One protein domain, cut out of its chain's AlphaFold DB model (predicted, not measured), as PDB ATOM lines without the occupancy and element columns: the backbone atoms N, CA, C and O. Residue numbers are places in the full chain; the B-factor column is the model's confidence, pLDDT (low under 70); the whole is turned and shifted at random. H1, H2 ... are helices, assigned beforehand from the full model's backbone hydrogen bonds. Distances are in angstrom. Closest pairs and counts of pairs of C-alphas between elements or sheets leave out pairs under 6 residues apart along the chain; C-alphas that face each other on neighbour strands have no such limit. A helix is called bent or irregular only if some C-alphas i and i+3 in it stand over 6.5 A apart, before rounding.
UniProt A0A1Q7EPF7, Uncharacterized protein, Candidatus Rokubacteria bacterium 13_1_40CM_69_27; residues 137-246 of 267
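What this domain is: This is residues 137 to 246 of the 267 residues of an uncharacterized protein of Candidatus Rokubacteria bacterium 13_1_40CM_69_27 (UniProt A0A1Q7EPF7). What would one see first? Three helices, H2, H5 and H6, make a small bundle with their lengths roughly along one another, while H1 lies off to one side and reaches H2 with residues 150 to 151 alone. On the side away from H1, the short H4 packs on both H2 and H5, and the four-residue H3 packs on H5. What is it built of, and how large is it? The printed part has 110 residues with six named helices, H1 to H6 in chain order, and no named strand; its class is all helix. It is compact, with a radius of gyration of the C-alphas of 13.9 A and spans of 42 by 31 by 19 A.

How they stand to each other: What does the longest helix meet? H2, residues 156 to 178, touches H6, residues 234 to 246, through residues 161 to 169 and 240 to 245 alone, opposite ways at a shallow tilt of 24 degrees; the closest C-alphas, of Ile 162 and Pro 244, are 5.4 A apart. H2 also touches H4, residues 193 to 201, where the C-alphas of Leu 161 and Leu 198 come closest, at 6.1 A. H2 only just touches H1, residues 137 to 151, with 3 pairs of C-alphas within 8 A, the closest being Trp 150 and Arg 159 at 6.3 A. Where is H5? H5, residues 204 to 225, is near H2 and forms a hairpin with H6, the closest C-alphas being those of Val 217 and Pro 244, 5.7 A apart. It touches H3, residues 185 to 188, with its residues 218 to 225 alone, closest at the C-alphas of Leu 188 and Arg 218, 5.6 A apart; H3 and H4 touch only at the corner, C-alphas 187 and 193 being 4.6 A apart. How complete are the helix backbones? Every O i to N i+4 pair is within hydrogen-bond range in H4, against 7 of 11 in H1, 17 of 19 in H2, 14 of 18 in H5 and 6 of 9 in H6; H3 is too short for such a pair.

Where its parts are: Where do the long helices run? H2 measures 31.3 A from C-alpha 156 at (-30.461, -31.217, -6.385) to C-alpha 178; H5 measures 29.6 A, with a kink of 51 degrees near residue 211. H1 measures 21.6 A from C-alpha 137 at (-28.387, -8.094, -23.543), and H6 18.3 A to C-alpha 246 at (-32.039, -16.533, -0.322). Which are irregular? H1, with C-alphas 145 and 148 7.1 A apart; H5, with 205 and 208 7.5 A apart; and H6, only just, with 241 and 244 6.6 A apart.

The domain as a whole: How far does it reach? The two C-alphas farthest apart, of Glu 205 and Ser 230, are 43.0 A apart. Is there a cut or a long link? The printed part has no cut, and no link is long. Where is confidence low? The mean pLDDT of the printed part is 77.9, with 20 residues under 70, among them 146 to 155.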
ATOM      1  N   LEU A 137     -29.770  -7.617 -23.534       59.34
ATOM      2  CA  LEU A 137     -28.387  -8.094 -23.543       59.34
ATOM      3  C   LEU A 137     -27.756  -8.133 -22.140       59.34
ATOM      4  O   LEU A 137     -27.313  -9.200 -21.722       59.34
ATOM      5  N   ARG A 138     -27.813  -7.035 -21.369       68.06
ATOM      6  CA  ARG A 138     -27.205  -6.969 -20.023       68.06
ATOM      7  C   ARG A 138     -27.865  -7.922 -19.032       68.06
ATOM      8  O   ARG A 138     -27.194  -8.518 -18.193       68.06
ATOM      9  N   PHE A 139     -29.181  -8.094 -19.132       67.50
ATOM     10  CA  PHE A 139     -29.902  -9.027 -18.269       67.50
ATOM     11  C   PHE A 139     -29.554 -10.494 -18.573       67.50
ATOM     12  O   PHE A 139     -29.356 -11.284 -17.649       67.50
ATOM     13  N   VAL A 140     -29.455 -10.864 -19.855       72.44
ATOM     14  CA  VAL A 140     -29.098 -12.231 -20.276       72.44
ATOM     15  C   VAL A 140     -27.651 -12.568 -19.909       72.44
ATOM     16  O   VAL A 140     -27.382 -13.691 -19.487       72.44
ATOM     17  N   GLU A 141     -26.730 -11.611 -20.036       70.44
ATOM     18  CA  GLU A 141     -25.353 -11.720 -19.535       70.44
ATOM     19  C   GLU A 141     -25.330 -11.978 -18.031       70.44
ATOM     20  O   GLU A 141     -24.864 -13.031 -17.605       70.44
ATOM     21  N   TRP A 142     -25.969 -11.112 -17.244       75.50
ATOM     22  CA  TRP A 142     -26.046 -11.278 -15.794       75.50
ATOM     23  C   TRP A 142     -26.640 -12.634 -15.366       75.50
ATOM     24  O   TRP A 142     -26.130 -13.298 -14.460       75.50
ATOM     25  N   TYR A 143     -27.726 -13.072 -16.010       73.12
ATOM     26  CA  TYR A 143     -28.362 -14.348 -15.680       73.12
ATOM     27  C   TYR A 143     -27.471 -15.545 -16.034       73.12
ATOM     28  O   TYR A 143     -27.404 -16.525 -15.286       73.12
ATOM     29  N   ARG A 144     -26.751 -15.457 -17.157       71.56
ATOM     30  CA  ARG A 144     -25.762 -16.455 -17.567       71.56
ATOM     31  C   ARG A 144     -24.583 -16.497 -16.598       71.56
ATOM     32  O   ARG A 144     -24.188 -17.598 -16.226       71.56
ATOM     33  N   ASP A 145     -24.094 -15.366 -16.109       71.56
ATOM     34  CA  ASP A 145     -23.007 -15.331 -15.119       71.56
ATOM     35  C   ASP A 145     -23.436 -15.945 -13.784       71.56
ATOM     36  O   ASP A 145     -22.664 -16.633 -13.111       71.56
ATOM     37  N   MET A 146     -24.719 -15.816 -13.432       68.50
ATOM     38  CA  MET A 146     -25.248 -16.514 -12.271       68.50
ATOM     39  C   MET A 146     -25.142 -18.040 -12.397       68.50
ATOM     40  O   MET A 146     -25.101 -18.667 -11.345       68.50
ATOM     41  N   THR A 147     -25.085 -18.649 -13.599       63.19
ATOM     42  CA  THR A 147     -25.147 -20.118 -13.874       63.19
ATOM     43  C   THR A 147     -24.424 -20.985 -12.848       63.19
ATOM     44  O   THR A 147     -25.036 -21.873 -12.246       63.19
ATOM     45  N   ALA A 148     -23.162 -20.681 -12.555       58.25
ATOM     46  CA  ALA A 148     -22.376 -21.434 -11.578       58.25
ATOM     47  C   ALA A 148     -23.010 -21.450 -10.168       58.25
ATOM     48  O   ALA A 148     -22.984 -22.462  -9.471       58.25
ATOM     49  N   SER A 149     -23.650 -20.351  -9.763       58.09
ATOM     50  CA  SER A 149     -24.232 -20.137  -8.430       58.09
ATOM     51  C   SER A 149     -25.433 -21.027  -8.127       58.09
ATOM     52  O   SER A 149     -25.603 -21.432  -6.977       58.09
ATOM     53  N   TRP A 150     -26.294 -21.283  -9.118       63.25
ATOM     54  CA  TRP A 150     -27.510 -22.100  -8.982       63.25
ATOM     55  C   TRP A 150     -27.239 -23.550  -9.381       63.25
ATOM     56  O   TRP A 150     -27.828 -24.444  -8.778       63.25
ATOM     57  N   LEU A 151     -26.274 -23.815 -10.271       65.19
ATOM     58  CA  LEU A 151     -25.792 -25.176 -10.517       65.19
ATOM     59  C   LEU A 151     -25.117 -25.801  -9.289       65.19
ATOM     60  O   LEU A 151     -25.321 -26.989  -9.049       65.19
ATOM     61  N   ALA A 152     -24.399 -25.006  -8.488       63.34
ATOM     62  CA  ALA A 152     -23.745 -25.444  -7.253       63.34
ATOM     63  C   ALA A 152     -24.696 -25.595  -6.042       63.34
ATOM     64  O   ALA A 152     -24.242 -25.843  -4.921       63.34
ATOM     65  N   VAL A 153     -26.009 -25.392  -6.213       62.44
ATOM     66  CA  VAL A 153     -26.970 -25.516  -5.109       62.44
ATOM     67  C   VAL A 153     -27.270 -26.979  -4.818       62.44
ATOM     68  O   VAL A 153     -27.848 -27.683  -5.639       62.44
ATOM     69  N   GLU A 154     -26.978 -27.369  -3.581       55.94
ATOM     70  CA  GLU A 154     -27.384 -28.642  -2.990       55.94
ATOM     71  C   GLU A 154     -28.521 -28.446  -1.965       55.94
ATOM     72  O   GLU A 154     -28.541 -27.428  -1.247       55.94
ATOM     73  N   PRO A 155     -29.452 -29.412  -1.827       64.50
ATOM     74  CA  PRO A 155     -29.593 -30.649  -2.622       64.50
ATOM     75  C   PRO A 155     -30.108 -30.405  -4.062       64.50
ATOM     76  O   PRO A 155     -30.647 -29.325  -4.324       64.50
ATOM     77  N   PRO A 156     -30.049 -31.394  -4.985       72.25
ATOM     78  CA  PRO A 156     -30.461 -31.217  -6.385       72.25
ATOM     79  C   PRO A 156     -31.928 -30.803  -6.538       72.25
ATOM     80  O   PRO A 156     -32.258 -30.009  -7.420       72.25
ATOM     81  N   LEU A 157     -32.793 -31.275  -5.635       74.69
ATOM     82  CA  LEU A 157     -34.193 -30.863  -5.563       74.69
ATOM     83  C   LEU A 157     -34.327 -29.355  -5.297       74.69
ATOM     84  O   LEU A 157     -35.107 -28.675  -5.957       74.69
ATOM     85  N   ARG A 158     -33.497 -28.787  -4.410       75.69
ATOM     86  CA  ARG A 158     -33.479 -27.336  -4.158       75.69
ATOM     87  C   ARG A 158     -33.170 -26.561  -5.427       75.69
ATOM     88  O   ARG A 158     -33.820 -25.562  -5.722       75.69
ATOM     89  N   ARG A 159     -32.161 -27.020  -6.167       77.50
ATOM     90  CA  ARG A 159     -31.775 -26.426  -7.444       77.50
ATOM     91  C   ARG A 159     -32.938 -26.474  -8.432       77.50
ATOM     92  O   ARG A 159     -33.265 -25.444  -9.005       77.50
ATOM     93  N   GLN A 160     -33.600 -27.620  -8.586       81.81
ATOM     94  CA  GLN A 160     -34.771 -27.754  -9.462       81.81
ATOM     95  C   GLN A 160     -35.914 -26.810  -9.072       81.81
ATOM     96  O   GLN A 160     -36.519 -26.191  -9.944       81.81
ATOM     97  N   LEU A 161     -36.171 -26.624  -7.778       84.44
ATOM     98  CA  LEU A 161     -37.195 -25.691  -7.305       84.44
ATOM     99  C   LEU A 161     -36.845 -24.228  -7.597       84.44
ATOM    100  O   LEU A 161     -37.710 -23.462  -8.019       84.44
ATOM    101  N   ILE A 162     -35.574 -23.845  -7.441       83.44
ATOM    102  CA  ILE A 162     -35.080 -22.517  -7.833       83.44
ATOM    103  C   ILE A 162     -35.255 -22.307  -9.344       83.44
ATOM    104  O   ILE A 162     -35.793 -21.283  -9.759       83.44
ATOM    105  N   LEU A 163     -34.871 -23.296 -10.162       87.31
ATOM    106  CA  LEU A 163     -35.059 -23.275 -11.618       87.31
ATOM    107  C   LEU A 163     -36.530 -23.110 -12.007       87.31
ATOM    108  O   LEU A 163     -36.865 -22.318 -12.888       87.31
ATOM    109  N   CYS A 164     -37.412 -23.833 -11.322       90.81
ATOM    110  CA  CYS A 164     -38.850 -23.788 -11.536       90.81
ATOM    111  C   CYS A 164     -39.427 -22.396 -11.217       90.81
ATOM    112  O   CYS A 164     -40.195 -21.844 -12.007       90.81
ATOM    113  N   ALA A 165     -38.983 -21.773 -10.119       88.31
ATOM    114  CA  ALA A 165     -39.357 -20.404  -9.777       88.31
ATOM    115  C   ALA A 165     -38.803 -19.370 -10.777       88.31
ATOM    116  O   ALA A 165     -39.535 -18.469 -11.182       88.31
ATOM    117  N   HIS A 166     -37.552 -19.513 -11.234       90.19
ATOM    118  CA  HIS A 166     -36.974 -18.645 -12.274       90.19
ATOM    119  C   HIS A 166     -37.788 -18.702 -13.566       90.19
ATOM    120  O   HIS A 166     -38.105 -17.665 -14.149       90.19
ATOM    121  N   ARG A 167     -38.156 -19.915 -13.992       90.00
ATOM    122  CA  ARG A 167     -39.004 -20.127 -15.163       90.00
ATOM    123  C   ARG A 167     -40.337 -19.401 -15.013       90.00
ATOM    124  O   ARG A 167     -40.740 -18.693 -15.932       90.00
ATOM    125  N   TRP A 168     -40.985 -19.523 -13.856       94.50
ATOM    126  CA  TRP A 168     -42.234 -18.813 -13.590       94.50
ATOM    127  C   TRP A 168     -42.060 -17.286 -13.664       94.50
ATOM    128  O   TRP A 168     -42.860 -16.626 -14.321       94.50
ATOM    129  N   VAL A 169     -40.995 -16.721 -13.078       90.00
ATOM    130  CA  VAL A 169     -40.706 -15.274 -13.165       90.00
ATOM    131  C   VAL A 169     -40.585 -14.825 -14.625       90.00
ATOM    132  O   VAL A 169     -41.174 -13.819 -15.016       90.00
ATOM    133  N   VAL A 170     -39.875 -15.582 -15.461       88.12
ATOM    134  CA  VAL A 170     -39.755 -15.258 -16.890       88.12
ATOM    135  C   VAL A 170     -41.116 -15.329 -17.584       88.12
ATOM    136  O   VAL A 170     -41.546 -14.353 -18.196       88.12
ATOM    137  N   GLU A 171     -41.809 -16.463 -17.468       88.00
ATOM    138  CA  GLU A 171     -43.035 -16.744 -18.223       88.00
ATOM    139  C   GLU A 171     -44.232 -15.890 -17.789       88.00
ATOM    140  O   GLU A 171     -45.097 -15.582 -18.609       88.00
ATOM    141  N   ARG A 172     -44.313 -15.529 -16.505       91.31
ATOM    142  CA  ARG A 172     -45.531 -14.967 -15.894       91.31
ATOM    143  C   ARG A 172     -45.365 -13.546 -15.371       91.31
ATOM    144  O   ARG A 172     -46.366 -12.904 -15.055       91.31
ATOM    145  N   VAL A 173     -44.133 -13.041 -15.321       88.75
ATOM    146  CA  VAL A 173     -43.838 -11.653 -14.946       88.75
ATOM    147  C   VAL A 173     -43.164 -10.926 -16.104       88.75
ATOM    148  O   VAL A 173     -43.734  -9.981 -16.639       88.75
ATOM    149  N   LEU A 174     -41.982 -11.376 -16.540       85.62
ATOM    150  CA  LEU A 174     -41.172 -10.608 -17.492       85.62
ATOM    151  C   LEU A 174     -41.734 -10.604 -18.915       85.62
ATOM    152  O   LEU A 174     -41.752  -9.549 -19.547       85.62
ATOM    153  N   ILE A 175     -42.199 -11.750 -19.427       83.75
ATOM    154  CA  ILE A 175     -42.807 -11.819 -20.764       83.75
ATOM    155  C   ILE A 175     -44.066 -10.934 -20.845       83.75
ATOM    156  O   ILE A 175     -44.091 -10.086 -21.739       83.75
ATOM    157  N   PRO A 176     -45.053 -11.035 -19.927       83.75
ATOM    158  CA  PRO A 176     -46.200 -10.122 -19.900       83.75
ATOM    159  C   PRO A 176     -45.790  -8.648 -19.814       83.75
ATOM    160  O   PRO A 176     -46.192  -7.846 -20.653       83.75
ATOM    161  N   MET A 177     -44.887  -8.294 -18.892       82.00
ATOM    162  CA  MET A 177     -44.416  -6.910 -18.757       82.00
ATOM    163  C   MET A 177     -43.733  -6.388 -20.025       82.00
ATOM    164  O   MET A 177     -43.883  -5.219 -20.364       82.00
ATOM    165  N   SER A 178     -43.010  -7.240 -20.759       80.25
ATOM    166  CA  SER A 178     -42.397  -6.853 -22.037       80.25
ATOM    167  C   SER A 178     -43.413  -6.557 -23.147       80.25
ATOM    168  O   SER A 178     -43.048  -5.941 -24.144       80.25
ATOM    169  N   ARG A 179     -44.670  -6.985 -22.973       80.81
ATOM    170  CA  ARG A 179     -45.810  -6.717 -23.862       80.81
ATOM    171  C   ARG A 179     -46.710  -5.590 -23.343       80.81
ATOM    172  O   ARG A 179     -47.731  -5.307 -23.957       80.81
ATOM    173  N   GLY A 180     -46.351  -4.959 -22.222       76.94
ATOM    174  CA  GLY A 180     -47.186  -3.956 -21.554       76.94
ATOM    175  C   GLY A 180     -48.340  -4.547 -20.736       76.94
ATOM    176  O   GLY A 180     -49.207  -3.807 -20.282       76.94
ATOM    177  N   GLU A 181     -48.359  -5.863 -20.526       80.94
ATOM    178  CA  GLU A 181     -49.373  -6.547 -19.722       80.94
ATOM    179  C   GLU A 181     -48.974  -6.585 -18.236       80.94
ATOM    180  O   GLU A 181     -47.794  -6.519 -17.868       80.94
ATOM    181  N   LEU A 182     -49.969  -6.736 -17.357       80.44
ATOM    182  CA  LEU A 182     -49.731  -6.897 -15.924       80.44
ATOM    183  C   LEU A 182     -49.190  -8.307 -15.601       80.44
ATOM    184  O   LEU A 182     -49.630  -9.289 -16.202       80.44
ATOM    185  N   PRO A 183     -48.271  -8.442 -14.622       84.75
ATOM    186  CA  PRO A 183     -47.844  -9.744 -14.115       84.75
ATOM    187  C   PRO A 183     -49.018 -10.568 -13.581       84.75
ATOM    188  O   PRO A 183     -49.904 -10.028 -12.918       84.75
ATOM    189  N   ALA A 184     -48.978 -11.888 -13.775       82.56
ATOM    190  CA  ALA A 184     -50.009 -12.794 -13.270       82.56
ATOM    191  C   ALA A 184     -49.862 -13.035 -11.754       82.56
ATOM    192  O   ALA A 184     -49.424 -14.098 -11.316       82.56
ATOM    193  N   THR A 185     -50.206 -12.041 -10.932       81.19
ATOM    194  CA  THR A 185     -50.089 -12.106  -9.464       81.19
ATOM    195  C   THR A 185     -50.970 -13.180  -8.828       81.19
ATOM    196  O   THR A 185     -50.622 -13.691  -7.766       81.19
ATOM    197  N   ASP A 186     -52.063 -13.580  -9.481       82.75
ATOM    198  CA  ASP A 186     -52.958 -14.639  -8.991       82.75
ATOM    199  C   ASP A 186     -52.283 -16.016  -8.963       82.75
ATOM    200  O   ASP A 186     -52.596 -16.860  -8.121       82.75
ATOM    201  N   ASP A 187     -51.263 -16.230  -9.801       86.56
ATOM    202  CA  ASP A 187     -50.450 -17.445  -9.776       86.56
ATOM    203  C   ASP A 187     -49.684 -17.624  -8.450       86.56
ATOM    204  O   ASP A 187     -49.233 -18.736  -8.152       86.56
ATOM    205  N   LEU A 188     -49.519 -16.552  -7.663       85.38
ATOM    206  CA  LEU A 188     -48.857 -16.577  -6.359       85.38
ATOM    207  C   LEU A 188     -49.791 -16.993  -5.222       85.38
ATOM    208  O   LEU A 188     -49.310 -17.166  -4.103       85.38
ATOM    209  N   GLN A 189     -51.089 -17.203  -5.462       85.25
ATOM    210  CA  GLN A 189     -52.014 -17.722  -4.449       85.25
ATOM    211  C   GLN A 189     -51.659 -19.165  -4.025       85.25
ATOM    212  O   GLN A 189     -50.899 -19.852  -4.717       85.25
ATOM    213  N   PRO A 190     -52.154 -19.668  -2.873       75.81
ATOM    214  CA  PRO A 190     -51.803 -21.007  -2.380       75.81
ATOM    215  C   PRO A 190     -52.109 -22.136  -3.363       75.81
ATOM    216  O   PRO A 190     -51.359 -23.104  -3.437       75.81
ATOM    217  N   THR A 191     -53.162 -21.967  -4.154       81.38
ATOM    218  CA  THR A 191     -53.587 -22.864  -5.236       81.38
ATOM    219  C   THR A 191     -53.162 -22.368  -6.621       81.38
ATOM    220  O   THR A 191     -53.526 -22.959  -7.633       81.38
ATOM    221  N   GLY A 192     -52.388 -21.284  -6.678       86.00
ATOM    222  CA  GLY A 192     -51.926 -20.664  -7.910       86.00
ATOM    223  C   GLY A 192     -50.857 -21.484  -8.633       86.00
ATOM    224  O   GLY A 192     -50.257 -22.425  -8.098       86.00
ATOM    225  N   ARG A 193     -50.602 -21.106  -9.886       89.12
ATOM    226  CA  ARG A 193     -49.740 -21.850 -10.810       89.12
ATOM    227  C   ARG A 193     -48.315 -22.049 -10.295       89.12
ATOM    228  O   ARG A 193     -47.771 -23.134 -10.491       89.12
ATOM    229  N   LEU A 194     -47.720 -21.060  -9.616       90.75
ATOM    230  CA  LEU A 194     -46.373 -21.213  -9.050       90.75
ATOM    231  C   LEU A 194     -46.355 -22.324  -7.993       90.75
ATOM    232  O   LEU A 194     -45.487 -23.194  -8.025       90.75
ATOM    233  N   SER A 195     -47.340 -22.326  -7.091       87.31
ATOM    234  CA  SER A 195     -47.491 -23.362  -6.065       87.31
ATOM    235  C   SER A 195     -47.606 -24.743  -6.701       87.31
ATOM    236  O   SER A 195     -46.892 -25.660  -6.309       87.31
ATOM    237  N   TRP A 196     -48.443 -24.882  -7.730       89.56
ATOM    238  CA  TRP A 196     -48.629 -26.149  -8.434       89.56
ATOM    239  C   TRP A 196     -47.350 -26.641  -9.120       89.56
ATOM    240  O   TRP A 196     -46.985 -27.809  -8.984       89.56
ATOM    241  N   MET A 197     -46.632 -25.753  -9.813       89.88
ATOM    242  CA  MET A 197     -45.366 -26.087 -10.471       89.88
ATOM    243  C   MET A 197     -44.305 -26.563  -9.468       89.88
ATOM    244  O   MET A 197     -43.610 -27.549  -9.718       89.88
ATOM    245  N   LEU A 198     -44.202 -25.895  -8.315       88.69
ATOM    246  CA  LEU A 198     -43.260 -26.271  -7.261       88.69
ATOM    247  C   LEU A 198     -43.644 -27.602  -6.608       88.69
ATOM    248  O   LEU A 198     -42.797 -28.483  -6.503       88.69
ATOM    249  N   VAL A 199     -44.915 -27.785  -6.238       88.31
ATOM    250  CA  VAL A 199     -45.412 -29.027  -5.619       88.31
ATOM    251  C   VAL A 199     -45.186 -30.233  -6.528       88.31
ATOM    252  O   VAL A 199     -44.717 -31.258  -6.053       88.31
ATOM    253  N   ARG A 200     -45.423 -30.110  -7.842       90.38
ATOM    254  CA  ARG A 200     -45.173 -31.200  -8.805       90.38
ATOM    255  C   ARG A 200     -43.706 -31.593  -8.959       90.38
ATOM    256  O   ARG A 200     -43.428 -32.663  -9.487       90.38
ATOM    257  N   THR A 201     -42.787 -30.721  -8.556       87.50
ATOM    258  CA  THR A 201     -41.346 -30.987  -8.619       87.50
ATOM    259  C   THR A 201     -40.862 -31.744  -7.374       87.50
ATOM    260  O   THR A 201     -39.771 -32.304  -7.386       87.50
ATOM    261  N   ILE A 202     -41.654 -31.771  -6.297       83.56
ATOM    262  CA  ILE A 202     -41.267 -32.331  -4.999       83.56
ATOM    263  C   ILE A 202     -41.806 -33.761  -4.870       83.56
ATOM    264  O   ILE A 202     -43.004 -33.966  -5.081       83.56
ATOM    265  N   PRO A 203     -40.967 -34.743  -4.485       81.88
ATOM    266  CA  PRO A 203     -41.440 -36.063  -4.077       81.88
ATOM    267  C   PRO A 203     -42.459 -35.951  -2.938       81.88
ATOM    268  O   PRO A 203     -42.299 -35.126  -2.035       81.88
ATOM    269  N   VAL A 204     -43.511 -36.771  -2.964       79.06
ATOM    270  CA  VAL A 204     -44.641 -36.664  -2.020       79.06
ATOM    271  C   VAL A 204     -44.166 -36.746  -0.565       79.06
ATOM    272  O   VAL A 204     -44.676 -36.032   0.299       79.06
ATOM    273  N   GLU A 205     -43.136 -37.546  -0.307       79.62
ATOM    274  CA  GLU A 205     -42.545 -37.798   1.007       79.62
ATOM    275  C   GLU A 205     -41.834 -36.563   1.581       79.62
ATOM    276  O   GLU A 205     -41.759 -36.383   2.798       79.62
ATOM    277  N   GLU A 206     -41.322 -35.687   0.715       73.31
ATOM    278  CA  GLU A 206     -40.593 -34.479   1.103       73.31
ATOM    279  C   GLU A 206     -41.486 -33.233   1.147       73.31
ATOM    280  O   GLU A 206     -41.064 -32.179   1.632       73.31
ATOM    281  N   LEU A 207     -42.730 -33.325   0.672       78.31
ATOM    282  CA  LEU A 207     -43.596 -32.168   0.463       78.31
ATOM    283  C   LEU A 207     -43.768 -31.309   1.725       78.31
ATOM    284  O   LEU A 207     -43.653 -30.084   1.654       78.31
ATOM    285  N   GLU A 208     -43.980 -31.924   2.891       76.62
ATOM    286  CA  GLU A 208     -44.131 -31.191   4.157       76.62
ATOM    287  C   GLU A 208     -42.885 -30.381   4.540       76.62
ATOM    288  O   GLU A 208     -43.011 -29.290   5.099       76.62
ATOM    289  N   LEU A 209     -41.686 -30.872   4.204       73.75
ATOM    290  CA  LEU A 209     -40.420 -30.179   4.473       73.75
ATOM    291  C   LEU A 209     -40.261 -28.932   3.596       73.75
ATOM    292  O   LEU A 209     -39.691 -27.929   4.023       73.75
ATOM    293  N   TRP A 210     -40.795 -28.978   2.376       75.50
ATOM    294  CA  TRP A 210     -40.659 -27.912   1.382       75.50
ATOM    295  C   TRP A 210     -41.799 -26.893   1.401       75.50
ATOM    296  O   TRP A 210     -41.628 -25.775   0.906       75.50
ATOM    297  N   LYS A 211     -42.941 -27.212   2.022       76.81
ATOM    298  CA  LYS A 211     -44.067 -26.276   2.181       76.81
ATOM    299  C   LYS A 211     -43.663 -24.917   2.775       76.81
ATOM    300  O   LYS A 211     -44.106 -23.908   2.225       76.81
ATOM    301  N   PRO A 212     -42.844 -24.826   3.844       74.56
ATOM    302  CA  PRO A 212     -42.399 -23.535   4.371       74.56
ATOM    303  C   PRO A 212     -41.617 -22.716   3.341       74.56
ATOM    304  O   PRO A 212     -41.880 -21.527   3.181       74.56
ATOM    305  N   TRP A 213     -40.717 -23.361   2.592       79.94
ATOM    306  CA  TRP A 213     -39.947 -22.704   1.537       79.94
ATOM    307  C   TRP A 213     -40.864 -22.181   0.424       79.94
ATOM    308  O   TRP A 213     -40.762 -21.013   0.058       79.94
ATOM    309  N   ILE A 214     -41.834 -22.984  -0.038       80.56
ATOM    310  CA  ILE A 214     -42.821 -22.560  -1.050       80.56
ATOM    311  C   ILE A 214     -43.611 -21.334  -0.572       80.56
ATOM    312  O   ILE A 214     -43.793 -20.380  -1.329       80.56
ATOM    313  N   ARG A 215     -44.081 -21.336   0.684       77.38
ATOM    314  CA  ARG A 215     -44.827 -20.201   1.254       77.38
ATOM    315  C   ARG A 215     -43.991 -18.923   1.267       77.38
ATOM    316  O   ARG A 215     -44.509 -17.875   0.896       77.38
ATOM    317  N   LEU A 216     -42.723 -19.016   1.666       74.69
ATOM    318  CA  LEU A 216     -41.816 -17.867   1.726       74.69
ATOM    319  C   LEU A 216     -41.499 -17.317   0.334       74.69
ATOM    320  O   LEU A 216     -41.614 -16.114   0.127       74.69
ATOM    321  N   VAL A 217     -41.195 -18.187  -0.636       79.31
ATOM    322  CA  VAL A 217     -40.955 -17.777  -2.031       79.31
ATOM    323  C   VAL A 217     -42.149 -17.003  -2.572       79.31
ATOM    324  O   VAL A 217     -41.983 -15.929  -3.144       79.31
ATOM    325  N   ARG A 218     -43.362 -17.519  -2.358       85.88
ATOM    326  CA  ARG A 218     -44.591 -16.856  -2.796       85.88
ATOM    327  C   ARG A 218     -44.792 -15.511  -2.115       85.88
ATOM    328  O   ARG A 218     -45.070 -14.537  -2.801       85.88
ATOM    329  N   ALA A 219     -44.646 -15.453  -0.792       74.38
ATOM    330  CA  ALA A 219     -44.846 -14.226  -0.029       74.38
ATOM    331  C   ALA A 219     -43.864 -13.122  -0.453       74.38
ATOM    332  O   ALA A 219     -44.271 -11.976  -0.649       74.38
ATOM    333  N   ASP A 220     -42.591 -13.467  -0.650       73.88
ATOM    334  CA  ASP A 220     -41.571 -12.506  -1.062       73.88
ATOM    335  C   ASP A 220     -41.735 -12.078  -2.525       73.88
ATOM    336  O   ASP A 220     -41.585 -10.893  -2.825       73.88
ATOM    337  N   LEU A 221     -42.124 -12.990  -3.427       82.69
ATOM    338  CA  LEU A 221     -42.487 -12.624  -4.801       82.69
ATOM    339  C   LEU A 221     -43.723 -11.721  -4.824       82.69
ATOM    340  O   LEU A 221     -43.723 -10.717  -5.526       82.69
ATOM    341  N   GLN A 222     -44.747 -12.013  -4.021       84.69
ATOM    342  CA  GLN A 222     -45.962 -11.198  -3.944       84.69
ATOM    343  C   GLN A 222     -45.641  -9.784  -3.461       84.69
ATOM    344  O   GLN A 222     -46.081  -8.806  -4.064       84.69
ATOM    345  N   ARG A 223     -44.806  -9.676  -2.423       76.50
ATOM    346  CA  ARG A 223     -44.309  -8.396  -1.915       76.50
ATOM    347  C   ARG A 223     -43.472  -7.654  -2.954       76.50
ATOM    348  O   ARG A 223     -43.581  -6.438  -3.058       76.50
ATOM    349  N   ALA A 224     -42.631  -8.347  -3.716       76.88
ATOM    350  CA  ALA A 224     -41.840  -7.713  -4.766       76.88
ATOM    351  C   ALA A 224     -42.726  -7.205  -5.915       76.88
ATOM    352  O   ALA A 224     -42.504  -6.107  -6.423       76.88
ATOM    353  N   LEU A 225     -43.755  -7.961  -6.306       83.81
ATOM    354  CA  LEU A 225     -44.690  -7.557  -7.360       83.81
ATOM    355  C   LEU A 225     -45.644  -6.438  -6.920       83.81
ATOM    356  O   LEU A 225     -46.106  -5.681  -7.770       83.81
ATOM    357  N   SER A 226     -45.899  -6.267  -5.619       80.88
ATOM    358  CA  SER A 226     -46.716  -5.155  -5.111       80.88
ATOM    359  C   SER A 226     -46.003  -3.797  -5.155       80.88
ATOM    360  O   SER A 226     -46.603  -2.783  -4.805       80.88
ATOM    361  N   TRP A 227     -44.724  -3.746  -5.549       75.94
ATOM    362  CA  TRP A 227     -44.015  -2.481  -5.737       75.94
ATOM    363  C   TRP A 227     -44.637  -1.689  -6.886       75.94
ATOM    364  O   TRP A 227     -44.970  -2.259  -7.933       75.94
ATOM    365  N   ALA A 228     -44.751  -0.372  -6.692       72.56
ATOM    366  CA  ALA A 228     -45.233   0.551  -7.713       72.56
ATOM    367  C   ALA A 228     -44.415   0.397  -9.011       72.56
ATOM    368  O   ALA A 228     -43.198   0.213  -8.916       72.56
ATOM    369  N   PRO A 229     -45.035   0.483 -10.205       72.81
ATOM    370  CA  PRO A 229     -44.334   0.317 -11.480       72.81
ATOM    371  C   PRO A 229     -43.089   1.200 -11.621       72.81
ATOM    372  O   PRO A 229     -42.051   0.699 -12.039       72.81
ATOM    373  N   SER A 230     -43.151   2.449 -11.152       67.50
ATOM    374  CA  SER A 230     -42.031   3.404 -11.150       67.50
ATOM    375  C   SER A 230     -40.843   2.995 -10.265       67.50
ATOM    376  O   SER A 230     -39.739   3.502 -10.426       67.50
ATOM    377  N   LYS A 231     -41.036   2.056  -9.330       64.75
ATOM    378  CA  LYS A 231     -39.976   1.501  -8.468       64.75
ATOM    379  C   LYS A 231     -39.394   0.195  -9.002       64.75
ATOM    380  O   LYS A 231     -38.468  -0.359  -8.406       64.75
ATOM    381  N   ARG A 232     -39.953  -0.341 -10.086       72.50
ATOM    382  CA  ARG A 232     -39.433  -1.542 -10.729       72.50
ATOM    383  C   ARG A 232     -38.270  -1.092 -11.601       72.50
ATOM    384  O   ARG A 232     -38.443  -0.322 -12.532       72.50
ATOM    385  N   SER A 233     -37.079  -1.577 -11.282       69.38
ATOM    386  CA  SER A 233     -35.842  -1.324 -12.021       69.38
ATOM    387  C   SER A 233     -35.182  -2.640 -12.441       69.38
ATOM    388  O   SER A 233     -35.662  -3.734 -12.129       69.38
ATOM    389  N   GLU A 234     -34.030  -2.565 -13.104       68.44
ATOM    390  CA  GLU A 234     -33.211  -3.749 -13.368       68.44
ATOM    391  C   GLU A 234     -32.827  -4.484 -12.070       68.44
ATOM    392  O   GLU A 234     -32.904  -5.712 -11.997       68.44
ATOM    393  N   SER A 235     -32.497  -3.745 -11.008       68.19
ATOM    394  CA  SER A 235     -32.198  -4.310  -9.686       68.19
ATOM    395  C   SER A 235     -33.387  -5.071  -9.101       68.19
ATOM    396  O   SER A 235     -33.203  -6.118  -8.480       68.19
ATOM    397  N   TRP A 236     -34.607  -4.587  -9.341       77.94
ATOM    398  CA  TRP A 236     -35.828  -5.291  -8.961       77.94
ATOM    399  C   TRP A 236     -35.996  -6.599  -9.744       77.94
ATOM    400  O   TRP A 236     -36.269  -7.625  -9.127       77.94
ATOM    401  N   ILE A 237     -35.741  -6.617 -11.061       75.44
ATOM    402  CA  ILE A 237     -35.767  -7.871 -11.836       75.44
ATOM    403  C   ILE A 237     -34.769  -8.861 -11.251       75.44
ATOM    404  O   ILE A 237     -35.132  -9.995 -10.951       75.44
ATOM    405  N   ARG A 238     -33.515  -8.438 -11.057       76.19
ATOM    406  CA  ARG A 238     -32.464  -9.295 -10.493       76.19
ATOM    407  C   ARG A 238     -32.878  -9.842  -9.127       76.19
ATOM    408  O   ARG A 238     -32.653 -11.017  -8.843       76.19
ATOM    409  N   TRP A 239     -33.536  -9.022  -8.308       73.69
ATOM    410  CA  TRP A 239     -34.075  -9.431  -7.014       73.69
ATOM    411  C   TRP A 239     -35.109 -10.559  -7.118       73.69
ATOM    412  O   TRP A 239     -35.035 -11.501  -6.330       73.69
ATOM    413  N   LEU A 240     -35.997 -10.548  -8.119       80.75
ATOM    414  CA  LEU A 240     -36.980 -11.625  -8.318       80.75
ATOM    415  C   LEU A 240     -36.328 -13.011  -8.456       80.75
ATOM    416  O   LEU A 240     -36.824 -13.985  -7.892       80.75
ATOM    417  N   PHE A 241     -35.188 -13.101  -9.144       80.25
ATOM    418  CA  PHE A 241     -34.430 -14.354  -9.298       80.25
ATOM    419  C   PHE A 241     -33.613 -14.725  -8.054       80.25
ATOM    420  O   PHE A 241     -33.183 -15.862  -7.894       80.25
ATOM    421  N   LEU A 242     -33.390 -13.791  -7.132       74.19
ATOM    422  CA  LEU A 242     -32.629 -14.048  -5.907       74.19
ATOM    423  C   LEU A 242     -33.515 -14.506  -4.747       74.19
ATOM    424  O   LEU A 242     -33.014 -15.145  -3.818       74.19
ATOM    425  N   ILE A 243     -34.820 -14.231  -4.796       74.50
ATOM    426  CA  ILE A 243     -35.784 -14.641  -3.764       74.50
ATOM    427  C   ILE A 243     -35.743 -16.164  -3.509       74.50
ATOM    428  O   ILE A 243     -35.494 -16.556  -2.367       74.50
ATOM    429  N   PRO A 244     -35.863 -17.054  -4.520       73.12
ATOM    430  CA  PRO A 244     -35.822 -18.506  -4.296       73.12
ATOM    431  C   PRO A 244     -34.490 -18.993  -3.710       73.12
ATOM    432  O   PRO A 244     -34.421 -20.003  -3.003       73.12
ATOM    433  N   TYR A 245     -33.418 -18.252  -3.983       67.75
ATOM    434  CA  TYR A 245     -32.063 -18.578  -3.566       67.75
ATOM    435  C   TYR A 245     -31.783 -18.250  -2.092       67.75
ATOM    436  O   TYR A 245     -31.025 -18.958  -1.417       67.75
ATOM    437  N   SER A 246     -32.383 -17.168  -1.600       57.62
ATOM    438  CA  SER A 246     -32.039 -16.533  -0.322       57.62
ATOM    439  C   SER A 246     -32.731 -17.181   0.881       57.62
ATOM    440  O   SER A 246     -32.358 -16.924   2.024       57.62
TER     441      SER A 246